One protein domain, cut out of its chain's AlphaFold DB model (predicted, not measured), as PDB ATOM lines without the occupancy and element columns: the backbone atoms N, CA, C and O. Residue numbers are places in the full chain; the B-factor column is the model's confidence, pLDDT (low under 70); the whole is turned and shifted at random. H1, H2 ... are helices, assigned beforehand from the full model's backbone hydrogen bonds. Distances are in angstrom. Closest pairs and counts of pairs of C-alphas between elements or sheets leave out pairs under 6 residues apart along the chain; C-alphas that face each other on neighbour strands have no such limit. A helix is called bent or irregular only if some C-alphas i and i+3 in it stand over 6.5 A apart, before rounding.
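This is residues 240 to 361 of the 395 residues of the protein "B box-type domain-containing protein" of Terriglobus albidus (UniProt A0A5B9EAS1). Four helices lie side by side in a single flat row, in the order H1, H2, H3, H4, each running opposite ways to the one before; H2 and H3 are the closely packed pair in the middle, and H1 and H4 are more loosely joined at the two sides. The row is stepped, with H1 and H4 shifted toward opposite ends of its length, and the whole makes a thin slab. The printed part has 122 residues with four named helices and no named strand, and its class is all helix. It is loose, with a radius of gyration of the C-alphas of 18.4 A, and the C-alphas span 63 by 38 by 16 A.

H1, residues 240 to 255, and H2, residues 264 to 287, are close but not clearly touching, the C-alphas of Gly 254 and Met 264 being the closest at 7.7 A. They run opposite ways at a shallow tilt of 7 degrees. H2 and H3, residues 297 to 324, form a helical hairpin and touch with 46 pairs of C-alphas within 8 A; the closest are those of Pro 269 and Gly 317, 4.5 A apart. Their tilt is a shallow 2 degrees, opposite ways. H3 and H4, residues 334 to 361, form a second helical hairpin, opposite ways at a shallow tilt of 5 degrees. They touch with 8 pairs within 8 A, through residues 297 to 308 of H3 and 344 to 355 of H4 alone; the closest C-alphas are those of Arg 300 and Ala 351, 6.8 A apart. H1 is apart from H3 and H4, and H2 is apart from H4. In H1 and H4 every O i to N i+4 pair is within hydrogen-bond range; in H2 16 of 20 are, and in H3 21 of 24.

H1 begins at C-alpha 240, (23.637, 7.813, 27.204), and is 22.0 A long from first to last C-alpha. H2 measures 35.7 A and begins at C-alpha 264, (40.228, -4.595, 16.199). It is neither bent nor irregular, but only just: C-alphas 266 and 269 are 6.0 A apart. H3 measures 39.5 A and has a kink of 47 degrees near residue 309. It too is neither bent nor irregular, but only just, with C-alphas 309 and 312 6.2 A apart. H4 measures 41.6 A and ends at C-alpha 361, (10.914, 40.219, 1.180).

The two C-alphas farthest apart are those of Gly 257 and Tyr 361, 63.5 A. The printed part has no cut, and its three links, of 8, 9 and 9 residues, are short. The mean pLDDT of the printed part is 76.4; 35 residues are under 70, among them residues 253 to 264, 285 to 295 and 353 to 361.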
ATOM      1  N   GLY A 240      22.524   8.364  26.432       68.94
ATOM      2  CA  GLY A 240      23.637   7.813  27.204       68.94
ATOM      3  C   GLY A 240      23.502   6.305  27.436       68.94
ATOM      4  O   GLY A 240      24.473   5.584  27.250       68.94
ATOM      5  N   ALA A 241      22.300   5.805  27.746       71.81
ATOM      6  CA  ALA A 241      22.070   4.374  27.956       71.81
ATOM      7  C   ALA A 241      22.236   3.568  26.660       71.81
ATOM      8  O   ALA A 241      22.852   2.508  26.683       71.81
ATOM      9  N   ILE A 242      21.778   4.095  25.520       74.31
ATOM     10  CA  ILE A 242      21.985   3.464  24.204       74.31
ATOM     11  C   ILE A 242      23.484   3.323  23.901       74.31
ATOM     12  O   ILE A 242      23.921   2.264  23.455       74.31
ATOM     13  N   TRP A 243      24.286   4.351  24.194       73.38
ATOM     14  CA  TRP A 243      25.740   4.291  24.027       73.38
ATOM     15  C   TRP A 243      26.417   3.322  24.988       73.38
ATOM     16  O   TRP A 243      27.315   2.605  24.566       73.38
ATOM     17  N   LEU A 244      25.985   3.264  26.249       74.56
ATOM     18  CA  LEU A 244      26.515   2.304  27.219       74.56
ATOM     19  C   LEU A 244      26.200   0.861  26.815       74.56
ATOM     20  O   LEU A 244      27.064  -0.001  26.937       74.56
ATOM     21  N   ILE A 245      25.004   0.609  26.278       78.12
ATOM     22  CA  ILE A 245      24.630  -0.701  25.735       78.12
ATOM     23  C   ILE A 245      25.471  -1.009  24.491       78.12
ATOM     24  O   ILE A 245      26.066  -2.077  24.422       78.12
ATOM     25  N   GLY A 246      25.587  -0.076  23.541       74.44
ATOM     26  CA  GLY A 246      26.386  -0.262  22.326       74.44
ATOM     27  C   GLY A 246      27.870  -0.512  22.613       74.44
ATOM     28  O   GLY A 246      28.440  -1.474  22.105       74.44
ATOM     29  N   LEU A 247      28.485   0.297  23.480       75.06
ATOM     30  CA  LEU A 247      29.867   0.098  23.928       75.06
ATOM     31  C   LEU A 247      30.027  -1.195  24.726       75.06
ATOM     32  O   LEU A 247      31.013  -1.899  24.531       75.06
ATOM     33  N   GLY A 248      29.061  -1.531  25.583       74.88
ATOM     34  CA  GLY A 248      29.061  -2.776  26.345       74.88
ATOM     35  C   GLY A 248      29.003  -4.008  25.443       74.88
ATOM     36  O   GLY A 248      29.772  -4.944  25.641       74.88
ATOM     37  N   VAL A 249      28.158  -3.985  24.408       78.12
ATOM     38  CA  VAL A 249      28.056  -5.048  23.396       78.12
ATOM     39  C   VAL A 249      29.355  -5.163  22.596       78.12
ATOM     40  O   VAL A 249      29.869  -6.264  22.436       78.12
ATOM     41  N   ILE A 250      29.938  -4.045  22.153       70.31
ATOM     42  CA  ILE A 250      31.218  -4.045  21.422       70.31
ATOM     43  C   ILE A 250      32.357  -4.586  22.296       70.31
ATOM     44  O   ILE A 250      33.170  -5.375  21.822       70.31
ATOM     45  N   PHE A 251      32.399  -4.215  23.576       71.56
ATOM     46  CA  PHE A 251      33.390  -4.719  24.528       71.56
ATOM     47  C   PHE A 251      33.207  -6.220  24.810       71.56
ATOM     48  O   PHE A 251      34.188  -6.960  24.840       71.56
ATOM     49  N   LEU A 252      31.962  -6.692  24.939       71.56
ATOM     50  CA  LEU A 252      31.640  -8.115  25.096       71.56
ATOM     51  C   LEU A 252      32.067  -8.941  23.880       71.56
ATOM     52  O   LEU A 252      32.656 -10.008  24.037       71.56
ATOM     53  N   ILE A 253      31.795  -8.437  22.677       68.12
ATOM     54  CA  ILE A 253      32.152  -9.103  21.422       68.12
ATOM     55  C   ILE A 253      33.675  -9.056  21.190       68.12
ATOM     56  O   ILE A 253      34.257 -10.021  20.699       68.12
ATOM     57  N   GLY A 254      34.348  -7.969  21.579       62.88
ATOM     58  CA  GLY A 254      35.812  -7.889  21.552       62.88
ATOM     59  C   GLY A 254      36.478  -8.839  22.554       62.88
ATOM     60  O   GLY A 254      37.523  -9.412  22.259       62.88
ATOM     61  N   SER A 255      35.858  -9.054  23.719       65.75
ATOM     62  CA  SER A 255      36.364  -9.949  24.768       65.75
ATOM     63  C   SER A 255      36.051 -11.429  24.528       65.75
ATOM     64  O   SER A 255      36.718 -12.278  25.117       65.75
ATOM     65  N   SER A 256      35.054 -11.768  23.706       69.94
ATOM     66  CA  SER A 256      34.638 -13.157  23.468       69.94
ATOM     67  C   SER A 256      35.574 -13.934  22.536       69.94
ATOM     68  O   SER A 256      35.331 -15.106  22.266       69.94
ATOM     69  N   GLY A 257      36.628 -13.296  22.011       62.03
ATOM     70  CA  GLY A 257      37.575 -13.910  21.074       62.03
ATOM     71  C   GLY A 257      36.991 -14.193  19.684       62.03
ATOM     72  O   GLY A 257      37.740 -14.513  18.769       62.03
ATOM     73  N   ILE A 258      35.680 -13.998  19.492       61.69
ATOM     74  CA  ILE A 258      34.953 -14.200  18.229       61.69
ATOM     75  C   ILE A 258      35.402 -13.218  17.132       61.69
ATOM     76  O   ILE A 258      35.279 -13.516  15.949       61.69
ATOM     77  N   LEU A 259      35.968 -12.066  17.513       54.84
ATOM     78  CA  LEU A 259      36.603 -11.101  16.606       54.84
ATOM     79  C   LEU A 259      38.134 -11.210  16.576       54.84
ATOM     80  O   LEU A 259      38.781 -10.327  16.023       54.84
ATOM     81  N   GLY A 260      38.736 -12.262  17.140       56.25
ATOM     82  CA  GLY A 260      40.196 -12.432  17.150       56.25
ATOM     83  C   GLY A 260      40.833 -12.375  15.753       56.25
ATOM     84  O   GLY A 260      41.968 -11.928  15.618       56.25
ATOM     85  N   GLU A 261      40.077 -12.743  14.713       55.91
ATOM     86  CA  GLU A 261      40.490 -12.640  13.306       55.91
ATOM     87  C   GLU A 261      40.008 -11.349  12.610       55.91
ATOM     88  O   GLU A 261      40.671 -10.852  11.697       55.91
ATOM     89  N   MET A 262      38.899 -10.743  13.058       57.06
ATOM     90  CA  MET A 262      38.464  -9.424  12.584       57.06
ATOM     91  C   MET A 262      39.240  -8.341  13.330       57.06
ATOM     92  O   MET A 262      38.832  -7.877  14.391       57.06
ATOM     93  N   SER A 263      40.380  -7.949  12.753       63.34
ATOM     94  CA  SER A 263      41.299  -6.952  13.304       63.34
ATOM     95  C   SER A 263      40.550  -5.802  13.997       63.34
ATOM     96  O   SER A 263      39.829  -5.043  13.350       63.34
ATOM     97  N   MET A 264      40.751  -5.662  15.316       64.75
ATOM     98  CA  MET A 264      40.228  -4.595  16.199       64.75
ATOM     99  C   MET A 264      40.340  -3.183  15.583       64.75
ATOM    100  O   MET A 264      39.573  -2.267  15.871       64.75
ATOM    101  N   ASN A 265      41.289  -3.041  14.670       72.62
ATOM    102  CA  ASN A 265      41.553  -1.905  13.810       72.62
ATOM    103  C   ASN A 265      40.374  -1.454  12.922       72.62
ATOM    104  O   ASN A 265      40.251  -0.256  12.668       72.62
ATOM    105  N   TYR A 266      39.491  -2.359  12.484       76.81
ATOM    106  CA  TYR A 266      38.315  -2.011  11.674       76.81
ATOM    107  C   TYR A 266      37.151  -1.469  12.508       76.81
ATOM    108  O   TYR A 266      36.366  -0.674  11.998       76.81
ATOM    109  N   LEU A 267      37.052  -1.825  13.793       78.56
ATOM    110  CA  LEU A 267      35.963  -1.374  14.672       78.56
ATOM    111  C   LEU A 267      36.032   0.127  14.982       78.56
ATOM    112  O   LEU A 267      35.001   0.799  15.048       78.56
ATOM    113  N   TRP A 268      37.242   0.666  15.142       83.12
ATOM    114  CA  TRP A 268      37.475   2.081  15.442       83.12
ATOM    115  C   TRP A 268      36.853   3.045  14.417       83.12
ATOM    116  O   TRP A 268      36.104   3.933  14.833       83.12
ATOM    117  N   PRO A 269      37.082   2.883  13.097       85.50
ATOM    118  CA  PRO A 269      36.414   3.685  12.079       85.50
ATOM    119  C   PRO A 269      34.885   3.686  12.198       85.50
ATOM    120  O   PRO A 269      34.270   4.753  12.171       85.50
ATOM    121  N   PHE A 270      34.264   2.515  12.383       84.12
ATOM    122  CA  PHE A 270      32.807   2.406  12.494       84.12
ATOM    123  C   PHE A 270      32.263   3.106  13.741       84.12
ATOM    124  O   PHE A 270      31.237   3.785  13.661       84.12
ATOM    125  N   LEU A 271      32.968   3.013  14.872       84.81
ATOM    126  CA  LEU A 271      32.609   3.733  16.094       84.81
ATOM    127  C   LEU A 271      32.662   5.251  15.911       84.81
ATOM    128  O   LEU A 271      31.732   5.951  16.316       84.81
ATOM    129  N   ILE A 272      33.717   5.759  15.275       88.19
ATOM    130  CA  ILE A 272      33.879   7.195  15.016       88.19
ATOM    131  C   ILE A 272      32.773   7.696  14.076       88.19
ATOM    132  O   ILE A 272      32.147   8.719  14.360       88.19
ATOM    133  N   ILE A 273      32.470   6.962  12.999       87.50
ATOM    134  CA  ILE A 273      31.376   7.308  12.075       87.50
ATOM    135  C   ILE A 273      30.034   7.313  12.815       87.50
ATOM    136  O   ILE A 273      29.295   8.296  12.731       87.50
ATOM    137  N   GLY A 274      29.739   6.261  13.584       84.19
ATOM    138  CA  GLY A 274      28.520   6.172  14.388       84.19
ATOM    139  C   GLY A 274      28.388   7.330  15.381       84.19
ATOM    140  O   GLY A 274      27.311   7.913  15.517       84.19
ATOM    141  N   PHE A 275      29.492   7.736  16.014       87.25
ATOM    142  CA  PHE A 275      29.529   8.882  16.922       87.25
ATOM    143  C   PHE A 275      29.267  10.212  16.204       87.25
ATOM    144  O   PHE A 275      28.488  11.038  16.687       87.25
ATOM    145  N   GLY A 276      29.849  10.406  15.019       86.81
ATOM    146  CA  GLY A 276      29.595  11.580  14.187       86.81
ATOM    147  C   GLY A 276      28.134  11.678  13.733       86.81
ATOM    148  O   GLY A 276      27.514  12.737  13.875       86.81
ATOM    149  N   VAL A 277      27.549  10.567  13.271       85.56
ATOM    150  CA  VAL A 277      26.122  10.487  12.908       85.56
ATOM    151  C   VAL A 277      25.233  10.750  14.126       85.56
ATOM    152  O   VAL A 277      24.249  11.480  14.026       85.56
ATOM    153  N   TRP A 278      25.595  10.237  15.301       83.12
ATOM    154  CA  TRP A 278      24.846  10.494  16.527       83.12
ATOM    155  C   TRP A 278      24.859  11.972  16.935       83.12
ATOM    156  O   TRP A 278      23.800  12.514  17.250       83.12
ATOM    157  N   ILE A 279      26.013  12.652  16.889       85.19
ATOM    158  CA  ILE A 279      26.088  14.099  17.166       85.19
ATOM    159  C   ILE A 279      25.204  14.882  16.192       85.19
ATOM    160  O   ILE A 279      24.515  15.816  16.608       85.19
ATOM    161  N   PHE A 280      25.213  14.500  14.912       84.75
ATOM    162  CA  PHE A 280      24.361  15.114  13.899       84.75
ATOM    163  C   PHE A 280      22.879  14.962  14.251       84.75
ATOM    164  O   PHE A 280      22.164  15.960  14.356       84.75
ATOM    165  N   LEU A 281      22.438  13.724  14.496       80.00
ATOM    166  CA  LEU A 281      21.052  13.415  14.840       80.00
ATOM    167  C   LEU A 281      20.629  14.133  16.117       80.00
ATOM    168  O   LEU A 281      19.589  14.781  16.126       80.00
ATOM    169  N   ARG A 282      21.463  14.106  17.159       80.25
ATOM    170  CA  ARG A 282      21.195  14.787  18.426       80.25
ATOM    171  C   ARG A 282      20.984  16.288  18.228       80.25
ATOM    172  O   ARG A 282      19.975  16.818  18.686       80.25
ATOM    173  N   LYS A 283      21.881  16.961  17.500       77.69
ATOM    174  CA  LYS A 283      21.758  18.402  17.208       77.69
ATOM    175  C   LYS A 283      20.517  18.725  16.372       77.69
ATOM    176  O   LYS A 283      19.883  19.759  16.595       77.69
ATOM    177  N   MET A 284      20.154  17.846  15.440       72.94
ATOM    178  CA  MET A 284      18.936  17.977  14.637       72.94
ATOM    179  C   MET A 284      17.673  17.806  15.490       72.94
ATOM    180  O   MET A 284      16.743  18.599  15.372       72.94
ATOM    181  N   THR A 285      17.660  16.835  16.406       69.12
ATOM    182  CA  THR A 285      16.501  16.550  17.267       69.12
ATOM    183  C   THR A 285      16.337  17.520  18.436       69.12
ATOM    184  O   THR A 285      15.226  17.706  18.915       69.12
ATOM    185  N   GLU A 286      17.417  18.154  18.907       67.12
ATOM    186  CA  GLU A 286      17.356  19.158  19.982       67.12
ATOM    187  C   GLU A 286      16.785  20.503  19.500       67.12
ATOM    188  O   GLU A 286      16.303  21.291  20.309       67.12
ATOM    189  N   SER A 287      16.837  20.783  18.192       59.06
ATOM    190  CA  SER A 287      16.494  22.095  17.624       59.06
ATOM    191  C   SER A 287      15.228  22.117  16.752       59.06
ATOM    192  O   SER A 287      14.830  23.190  16.287       59.06
ATOM    193  N   GLY A 288      14.563  20.978  16.517       51.78
ATOM    194  CA  GLY A 288      13.394  20.901  15.635       51.78
ATOM    195  C   GLY A 288      12.370  19.829  16.008       51.78
ATOM    196  O   GLY A 288      12.704  18.795  16.572       51.78
ATOM    197  N   LEU A 289      11.105  20.100  15.661       52.22
ATOM    198  CA  LEU A 289       9.955  19.207  15.853       52.22
ATOM    199  C   LEU A 289       9.923  18.024  14.860       52.22
ATOM    200  O   LEU A 289       9.182  17.077  15.099       52.22
ATOM    201  N   THR A 290      10.714  18.045  13.775       55.38
ATOM    202  CA  THR A 290      10.756  16.994  12.739       55.38
ATOM    203  C   THR A 290      12.154  16.884  12.093       55.38
ATOM    204  O   THR A 290      12.916  17.850  12.066       55.38
ATOM    205  N   LEU A 291      12.502  15.699  11.567       56.25
ATOM    206  CA  LEU A 291      13.707  15.452  10.739       56.25
ATOM    207  C   LEU A 291      13.457  15.612   9.231       56.25
ATOM    208  O   LEU A 291      14.409  15.607   8.447       56.25
ATOM    209  N   GLY A 292      12.188  15.705   8.829       61.19
ATOM    210  CA  GLY A 292      11.794  15.860   7.434       61.19
ATOM    211  C   GLY A 292      12.192  17.230   6.897       61.19
ATOM    212  O   GLY A 292      12.108  18.222   7.618       61.19
ATOM    213  N   ASP A 293      12.615  17.267   5.635       64.69
ATOM    214  CA  ASP A 293      12.843  18.519   4.921       64.69
ATOM    215  C   ASP A 293      11.501  19.244   4.757       64.69
ATOM    216  O   ASP A 293      10.642  18.850   3.968       64.69
ATOM    217  N   ASP A 294      11.295  20.267   5.582       61.84
ATOM    218  CA  ASP A 294      10.133  21.153   5.536       61.84
ATOM    219  C   ASP A 294      10.353  22.316   4.545       61.84
ATOM    220  O   ASP A 294       9.502  23.199   4.427       61.84
ATOM    221  N   GLY A 295      11.494  22.336   3.838       67.06
ATOM    222  CA  GLY A 295      11.905  23.399   2.922       67.06
ATOM    223  C   GLY A 295      12.196  24.735   3.612       67.06
ATOM    224  O   GLY A 295      12.557  25.706   2.940       67.06
ATOM    225  N   SER A 296      12.053  24.810   4.939       73.88
ATOM    226  CA  SER A 296      12.138  26.057   5.687       73.88
ATOM    227  C   SER A 296      13.584  26.523   5.851       73.88
ATOM    228  O   SER A 296      14.531  25.740   5.976       73.88
ATOM    229  N   LEU A 297      13.759  27.843   5.943       68.62
ATOM    230  CA  LEU A 297      15.050  28.448   6.275       68.62
ATOM    231  C   LEU A 297      15.574  27.958   7.641       68.62
ATOM    232  O   LEU A 297      16.776  27.766   7.830       68.62
ATOM    233  N   GLY A 298      14.656  27.694   8.578       72.31
ATOM    234  CA  GLY A 298      14.966  27.137   9.891       72.31
ATOM    235  C   GLY A 298      15.579  25.740   9.806       72.31
ATOM    236  O   GLY A 298      16.567  25.468  10.488       72.31
ATOM    237  N   TYR A 299      15.063  24.866   8.940       72.25
ATOM    238  CA  TYR A 299      15.645  23.544   8.705       72.25
ATOM    239  C   TYR A 299      17.057  23.623   8.124       72.25
ATOM    240  O   TYR A 299      17.971  23.021   8.690       72.25
ATOM    241  N   ARG A 300      17.276  24.444   7.088       75.25
ATOM    242  CA  ARG A 300      18.605  24.614   6.465       75.25
ATOM    243  C   ARG A 300      19.666  25.083   7.467       75.25
ATOM    244  O   ARG A 300      20.757  24.514   7.529       75.25
ATOM    245  N   LEU A 301      19.340  26.064   8.311       75.88
ATOM    246  CA  LEU A 301      20.253  26.568   9.346       75.88
ATOM    247  C   LEU A 301      20.524  25.538  10.456       75.88
ATOM    248  O   LEU A 301      21.653  25.450  10.950       75.88
ATOM    249  N   ARG A 302      19.522  24.735  10.839       77.88
ATOM    250  CA  ARG A 302      19.696  23.623  11.795       77.88
ATOM    251  C   ARG A 302      20.627  22.552  11.240       77.88
ATOM    252  O   ARG A 302      21.572  22.167  11.929       77.88
ATOM    253  N   VAL A 303      20.413  22.148   9.988       80.50
ATOM    254  CA  VAL A 303      21.252  21.174   9.277       80.50
ATOM    255  C   VAL A 303      22.694  21.662   9.193       80.50
ATOM    256  O   VAL A 303      23.601  20.917   9.554       80.50
ATOM    257  N   LEU A 304      22.927  22.922   8.815       82.00
ATOM    258  CA  LEU A 304      24.279  23.490   8.745       82.00
ATOM    259  C   LEU A 304      24.979  23.536  10.105       82.00
ATOM    260  O   LEU A 304      26.149  23.160  10.224       82.00
ATOM    261  N   ARG A 305      24.264  23.940  11.160       82.62
ATOM    262  CA  ARG A 305      24.803  23.950  12.528       82.62
ATOM    263  C   ARG A 305      25.125  22.539  13.027       82.62
ATOM    264  O   ARG A 305      26.102  22.361  13.761       82.62
ATOM    265  N   ALA A 306      24.311  21.552  12.658       83.19
ATOM    266  CA  ALA A 306      24.553  20.151  12.979       83.19
ATOM    267  C   ALA A 306      25.763  19.599  12.205       83.19
ATOM    268  O   ALA A 306      26.663  19.026  12.823       83.19
ATOM    269  N   LEU A 307      25.832  19.862  10.894       84.19
ATOM    270  CA  LEU A 307      26.902  19.423   9.990       84.19
ATOM    271  C   LEU A 307      28.279  19.962  10.373       84.19
ATOM    272  O   LEU A 307      29.240  19.196  10.347       84.19
ATOM    273  N   ARG A 308      28.399  21.236  10.778       85.00
ATOM    274  CA  ARG A 308      29.703  21.855  11.107       85.00
ATOM    275  C   ARG A 308      30.534  21.058  12.112       85.00
ATOM    276  O   ARG A 308      31.755  21.124  12.058       85.00
ATOM    277  N   GLY A 309      29.893  20.351  13.043       83.38
ATOM    278  CA  GLY A 309      30.585  19.524  14.034       83.38
ATOM    279  C   GLY A 309      30.689  18.055  13.631       83.38
ATOM    280  O   GLY A 309      31.750  17.451  13.768       83.38
ATOM    281  N   SER A 310      29.597  17.470  13.137       87.19
ATOM    282  CA  SER A 310      29.547  16.036  12.842       87.19
ATOM    283  C   SER A 310      30.346  15.645  11.606       87.19
ATOM    284  O   SER A 310      30.911  14.553  11.579       87.19
ATOM    285  N   VAL A 311      30.423  16.517  10.594       92.00
ATOM    286  CA  VAL A 311      31.027  16.158   9.306       92.00
ATOM    287  C   VAL A 311      32.519  15.869   9.441       92.00
ATOM    288  O   VAL A 311      33.009  14.951   8.799       92.00
ATOM    289  N   TRP A 312      33.226  16.570  10.333       91.56
ATOM    290  CA  TRP A 312      34.644  16.316  10.599       91.56
ATOM    291  C   TRP A 312      34.872  14.954  11.245       91.56
ATOM    292  O   TRP A 312      35.796  14.242  10.871       91.56
ATOM    293  N   ILE A 313      34.001  14.565  12.177       90.69
ATOM    294  CA  ILE A 313      34.084  13.273  12.865       90.69
ATOM    295  C   ILE A 313      33.794  12.138  11.876       90.69
ATOM    296  O   ILE A 313      34.562  11.182  11.797       90.69
ATOM    297  N   ILE A 314      32.734  12.271  11.072       90.06
ATOM    298  CA  ILE A 314      32.394  11.292  10.030       90.06
ATOM    299  C   ILE A 314      33.529  11.193   9.006       90.06
ATOM    300  O   ILE A 314      33.947  10.086   8.677       90.06
ATOM    301  N   LEU A 315      34.067  12.327   8.550       91.00
ATOM    302  CA  LEU A 315      35.176  12.370   7.599       91.00
ATOM    303  C   LEU A 315      36.409  11.646   8.144       91.00
ATOM    304  O   LEU A 315      36.962  10.797   7.453       91.00
ATOM    305  N   VAL A 316      36.817  11.937   9.382       92.44
ATOM    306  CA  VAL A 316      37.958  11.265  10.021       92.44
ATOM    307  C   VAL A 316      37.716   9.760  10.110       92.44
ATOM    308  O   VAL A 316      38.606   8.993   9.754       92.44
ATOM    309  N   GLY A 317      36.517   9.329  10.509       89.06
ATOM    310  CA  GLY A 317      36.167   7.909  10.559       89.06
ATOM    311  C   GLY A 317      36.229   7.227   9.186       89.06
ATOM    312  O   GLY A 317      36.830   6.162   9.058       89.06
ATOM    313  N   VAL A 318      35.692   7.865   8.141       88.62
ATOM    314  CA  VAL A 318      35.752   7.357   6.757       88.62
ATOM    315  C   VAL A 318      37.194   7.275   6.257       88.62
ATOM    316  O   VAL A 318      37.583   6.265   5.676       88.62
ATOM    317  N   LEU A 319      38.019   8.292   6.510       89.00
ATOM    318  CA  LEU A 319      39.427   8.280   6.108       89.00
ATOM    319  C   LEU A 319      40.228   7.204   6.844       89.00
ATOM    320  O   LEU A 319      41.065   6.543   6.234       89.00
ATOM    321  N   PHE A 320      39.945   6.986   8.130       88.25
ATOM    322  CA  PHE A 320      40.571   5.913   8.900       88.25
ATOM    323  C   PHE A 320      40.208   4.538   8.328       88.25
ATOM    324  O   PHE A 320      41.078   3.681   8.195       88.25
ATOM    325  N   PHE A 321      38.949   4.350   7.918       85.94
ATOM    326  CA  PHE A 321      38.499   3.137   7.234       85.94
ATOM    327  C   PHE A 321      39.208   2.941   5.886       85.94
ATOM    328  O   PHE A 321      39.753   1.870   5.631       85.94
ATOM    329  N   LEU A 322      39.266   3.984   5.050       86.88
ATOM    330  CA  LEU A 322      39.938   3.940   3.744       86.88
ATOM    331  C   LEU A 322      41.444   3.661   3.851       86.88
ATOM    332  O   LEU A 322      42.014   3.004   2.977       86.88
ATOM    333  N   ASN A 323      42.070   4.122   4.935       86.94
ATOM    334  CA  ASN A 323      43.462   3.822   5.246       86.94
ATOM    335  C   ASN A 323      43.662   2.363   5.683       86.94
ATOM    336  O   ASN A 323      44.664   1.764   5.299       86.94
ATOM    337  N   GLN A 324      42.714   1.772   6.421       84.31
ATOM    338  CA  GLN A 324      42.755   0.346   6.791       84.31
ATOM    339  C   GLN A 324      42.649  -0.573   5.570       84.31
ATOM    340  O   GLN A 324      43.365  -1.561   5.483       84.31
ATOM    341  N   VAL A 325      41.798  -0.231   4.598       87.62
ATOM    342  CA  VAL A 325      41.633  -1.029   3.367       87.62
ATOM    343  C   VAL A 325      42.708  -0.752   2.306       87.62
ATOM    344  O   VAL A 325      42.585  -1.214   1.176       87.62
ATOM    345  N   HIS A 326      43.748   0.021   2.641       83.38
ATOM    346  CA  HIS A 326      44.842   0.418   1.742       83.38
ATOM    347  C   HIS A 326      44.408   1.118   0.438       83.38
ATOM    348  O   HIS A 326      45.206   1.246  -0.488       83.38
ATOM    349  N   VAL A 327      43.172   1.625   0.369       86.19
ATOM    350  CA  VAL A 327      42.659   2.376  -0.791       86.19
ATOM    351  C   VAL A 327      43.230   3.792  -0.807       86.19
ATOM    352  O   VAL A 327      43.573   4.312  -1.867       86.19
ATOM    353  N   LEU A 328      43.345   4.422   0.367       82.19
ATOM    354  CA  LEU A 328      43.850   5.785   0.494       82.19
ATOM    355  C   LEU A 328      44.737   5.919   1.728       82.19
ATOM    356  O   LEU A 328      44.283   5.736   2.852       82.19
ATOM    357  N   THR A 329      46.005   6.270   1.526       85.94
ATOM    358  CA  THR A 329      46.954   6.445   2.631       85.94
ATOM    359  C   THR A 329      46.754   7.783   3.337       85.94
ATOM    360  O   THR A 329      46.420   8.792   2.710       85.94
ATOM    361  N   TRP A 330      47.018   7.814   4.647       81.56
ATOM    362  CA  TRP A 330      46.859   9.010   5.482       81.56
ATOM    363  C   TRP A 330      47.538  10.261   4.897       81.56
ATOM    364  O   TRP A 330      46.928  11.327   4.848       81.56
ATOM    365  N   GLY A 331      48.754  10.123   4.359       84.19
ATOM    366  CA  GLY A 331      49.496  11.235   3.751       84.19
ATOM    367  C   GLY A 331      48.833  11.839   2.506       84.19
ATOM    368  O   GLY A 331      49.016  13.021   2.236       84.19
ATOM    369  N   HIS A 332      48.012  11.068   1.787       87.56
ATOM    370  CA  HIS A 332      47.302  11.515   0.581       87.56
ATOM    371  C   HIS A 332      45.862  11.973   0.862       87.56
ATOM    372  O   HIS A 332      45.150  12.364  -0.060       87.56
ATOM    373  N   SER A 333      45.413  11.943   2.119       89.38
ATOM    374  CA  SER A 333      44.038  12.302   2.493       89.38
ATOM    375  C   SER A 333      43.795  13.813   2.621       89.38
ATOM    376  O   SER A 333      42.646  14.258   2.602       89.38
ATOM    377  N   TRP A 334      44.860  14.621   2.694       88.69
ATOM    378  CA  TRP A 334      44.791  16.076   2.890       88.69
ATOM    379  C   TRP A 334      43.894  16.828   1.882       88.69
ATOM    380  O   TRP A 334      43.103  17.666   2.323       88.69
ATOM    381  N   PRO A 335      43.898  16.515   0.569       89.94
ATOM    382  CA  PRO A 335      43.006  17.169  -0.389       89.94
ATOM    383  C   PRO A 335      41.513  16.984  -0.076       89.94
ATOM    384  O   PRO A 335      40.717  17.881  -0.343       89.94
ATOM    385  N   ILE A 336      41.118  15.861   0.531       87.94
ATOM    386  CA  ILE A 336      39.711  15.594   0.866       87.94
ATOM    387  C   ILE A 336      39.227  16.557   1.954       87.94
ATOM    388  O   ILE A 336      38.107  17.060   1.866       87.94
ATOM    389  N   PHE A 337      40.073  16.889   2.933       87.75
ATOM    390  CA  PHE A 337      39.736  17.905   3.934       87.75
ATOM    391  C   PHE A 337      39.462  19.260   3.277       87.75
ATOM    392  O   PHE A 337      38.461  19.893   3.602       87.75
ATOM    393  N   LEU A 338      40.288  19.680   2.311       88.62
ATOM    394  CA  LEU A 338      40.085  20.939   1.584       88.62
ATOM    395  C   LEU A 338      38.799  20.938   0.753       88.62
ATOM    396  O   LEU A 338      38.085  21.941   0.742       88.62
ATOM    397  N   ILE A 339      38.472  19.819   0.100       87.81
ATOM    398  CA  ILE A 339      37.210  19.666  -0.637       87.81
ATOM    399  C   ILE A 339      36.021  19.812   0.318       87.81
ATOM    400  O   ILE A 339      35.089  20.558   0.026       87.81
ATOM    401  N   VAL A 340      36.065  19.161   1.484       87.00
ATOM    402  CA  VAL A 340      34.998  19.256   2.490       87.00
ATOM    403  C   VAL A 340      34.883  20.674   3.061       87.00
ATOM    404  O   VAL A 340      33.761  21.166   3.185       87.00
ATOM    405  N   VAL A 341      35.999  21.372   3.329       88.75
ATOM    406  CA  VAL A 341      35.982  22.807   3.688       88.75
ATOM    407  C   VAL A 341      35.308  23.625   2.586       88.75
ATOM    408  O   VAL A 341      34.437  24.439   2.882       88.75
ATOM    409  N   GLY A 342      35.692  23.415   1.325       86.06
ATOM    410  CA  GLY A 342      35.146  24.150   0.185       86.06
ATOM    411  C   GLY A 342      33.639  23.951   0.029       86.06
ATOM    412  O   GLY A 342      32.898  24.924  -0.101       86.06
ATOM    413  N   LEU A 343      33.166  22.705   0.119       87.06
ATOM    414  CA  LEU A 343      31.738  22.379   0.060       87.06
ATOM    415  C   LEU A 343      30.960  22.991   1.228       87.06
ATOM    416  O   LEU A 343      29.891  23.560   1.012       87.06
ATOM    417  N   LEU A 344      31.502  22.929   2.448       86.44
ATOM    418  CA  LEU A 344      30.910  23.585   3.614       86.44
ATOM    419  C   LEU A 344      30.835  25.102   3.431       86.44
ATOM    420  O   LEU A 344      29.792  25.686   3.701       86.44
ATOM    421  N   ALA A 345      31.899  25.739   2.941       84.81
ATOM    422  CA  ALA A 345      31.927  27.181   2.712       84.81
ATOM    423  C   ALA A 345      30.892  27.615   1.660       84.81
ATOM    424  O   ALA A 345      30.229  28.639   1.830       84.81
ATOM    425  N   ILE A 346      30.706  26.821   0.599       85.25
ATOM    426  CA  ILE A 346      29.664  27.055  -0.411       85.25
ATOM    427  C   ILE A 346      28.272  26.868   0.200       85.25
ATOM    428  O   ILE A 346      27.409  27.720   0.000       85.25
ATOM    429  N   ALA A 347      28.051  25.795   0.962       80.06
ATOM    430  CA  ALA A 347      26.764  25.515   1.596       80.06
ATOM    431  C   ALA A 347      26.382  26.583   2.636       80.06
ATOM    432  O   ALA A 347      25.232  27.022   2.681       80.06
ATOM    433  N   GLU A 348      27.350  27.051   3.429       82.12
ATOM    434  CA  GLU A 348      27.175  28.186   4.334       82.12
ATOM    435  C   GLU A 348      26.810  29.440   3.546       82.12
ATOM    436  O   GLU A 348      25.806  30.083   3.849       82.12
ATOM    437  N   ARG A 349      27.567  29.765   2.493       79.56
ATOM    438  CA  ARG A 349      27.306  30.951   1.673       79.56
ATOM    439  C   ARG A 349      25.930  30.910   1.008       79.56
ATOM    440  O   ARG A 349      25.262  31.937   1.013       79.56
ATOM    441  N   ALA A 350      25.505  29.755   0.500       76.88
ATOM    442  CA  ALA A 350      24.188  29.561  -0.106       76.88
ATOM    443  C   ALA A 350      23.053  29.763   0.913       76.88
ATOM    444  O   ALA A 350      22.090  30.480   0.653       76.88
ATOM    445  N   ALA A 351      23.190  29.207   2.117       69.56
ATOM    446  CA  ALA A 351      22.178  29.390   3.152       69.56
ATOM    447  C   ALA A 351      22.152  30.810   3.734       69.56
ATOM    448  O   ALA A 351      21.076  31.310   4.059       69.56
ATOM    449  N   TYR A 352      23.306  31.480   3.850       71.81
ATOM    450  CA  TYR A 352      23.356  32.886   4.257       71.81
ATOM    451  C   TYR A 352      22.808  33.820   3.171       71.81
ATOM    452  O   TYR A 352      22.130  34.788   3.513       71.81
ATOM    453  N   SER A 353      23.034  33.537   1.880       68.19
ATOM    454  CA  SER A 353      22.430  34.316   0.790       68.19
ATOM    455  C   SER A 353      20.912  34.159   0.739       68.19
ATOM    456  O   SER A 353      20.214  35.154   0.560       68.19
ATOM    457  N   ASP A 354      20.394  32.952   0.982       59.41
ATOM    458  CA  ASP A 354      18.950  32.705   1.078       59.41
ATOM    459  C   ASP A 354      18.334  33.408   2.299       59.41
ATOM    460  O   ASP A 354      17.237  33.962   2.216       59.41
ATOM    461  N   ALA A 355      19.048  33.432   3.429       58.94
ATOM    462  CA  ALA A 355      18.618  34.148   4.631       58.94
ATOM    463  C   ALA A 355      18.577  35.664   4.414       58.94
ATOM    464  O   ALA A 355      17.595  36.304   4.790       58.94
ATOM    465  N   ALA A 356      19.590  36.228   3.756       59.72
ATOM    466  CA  ALA A 356      19.609  37.641   3.389       59.72
ATOM    467  C   ALA A 356      18.485  37.993   2.393       59.72
ATOM    468  O   ALA A 356      17.825  39.020   2.549       59.72
ATOM    469  N   ALA A 357      18.212  37.121   1.416       56.78
ATOM    470  CA  ALA A 357      17.109  37.297   0.473       56.78
ATOM    471  C   ALA A 357      15.735  37.236   1.166       56.78
ATOM    472  O   ALA A 357      14.866  38.060   0.883       56.78
ATOM    473  N   ALA A 358      15.540  36.324   2.125       54.59
ATOM    474  CA  ALA A 358      14.301  36.223   2.902       54.59
ATOM    475  C   ALA A 358      14.026  37.472   3.768       54.59
ATOM    476  O   ALA A 358      12.869  37.872   3.926       54.59
ATOM    477  N   GLN A 359      15.070  38.130   4.290       52.84
ATOM    478  CA  GLN A 359      14.908  39.411   4.991       52.84
ATOM    479  C   GLN A 359      14.451  40.539   4.054       52.84
ATOM    480  O   GLN A 359      13.659  41.387   4.458       52.84
ATOM    481  N   TYR A 360      14.868  40.516   2.786       47.31
ATOM    482  CA  TYR A 360      14.501  41.542   1.807       47.31
ATOM    483  C   TYR A 360      13.008  41.520   1.423       47.31
ATOM    484  O   TYR A 360      12.433  42.565   1.137       47.31
ATOM    485  N   TYR A 361      12.353  40.353   1.468       48.41
ATOM    486  CA  TYR A 361      10.914  40.219   1.180       48.41
ATOM    487  C   TYR A 361       9.999  40.482   2.385       48.41
ATOM    488  O   TYR A 361       8.787  40.594   2.217       48.41
TER     489      TYR A 361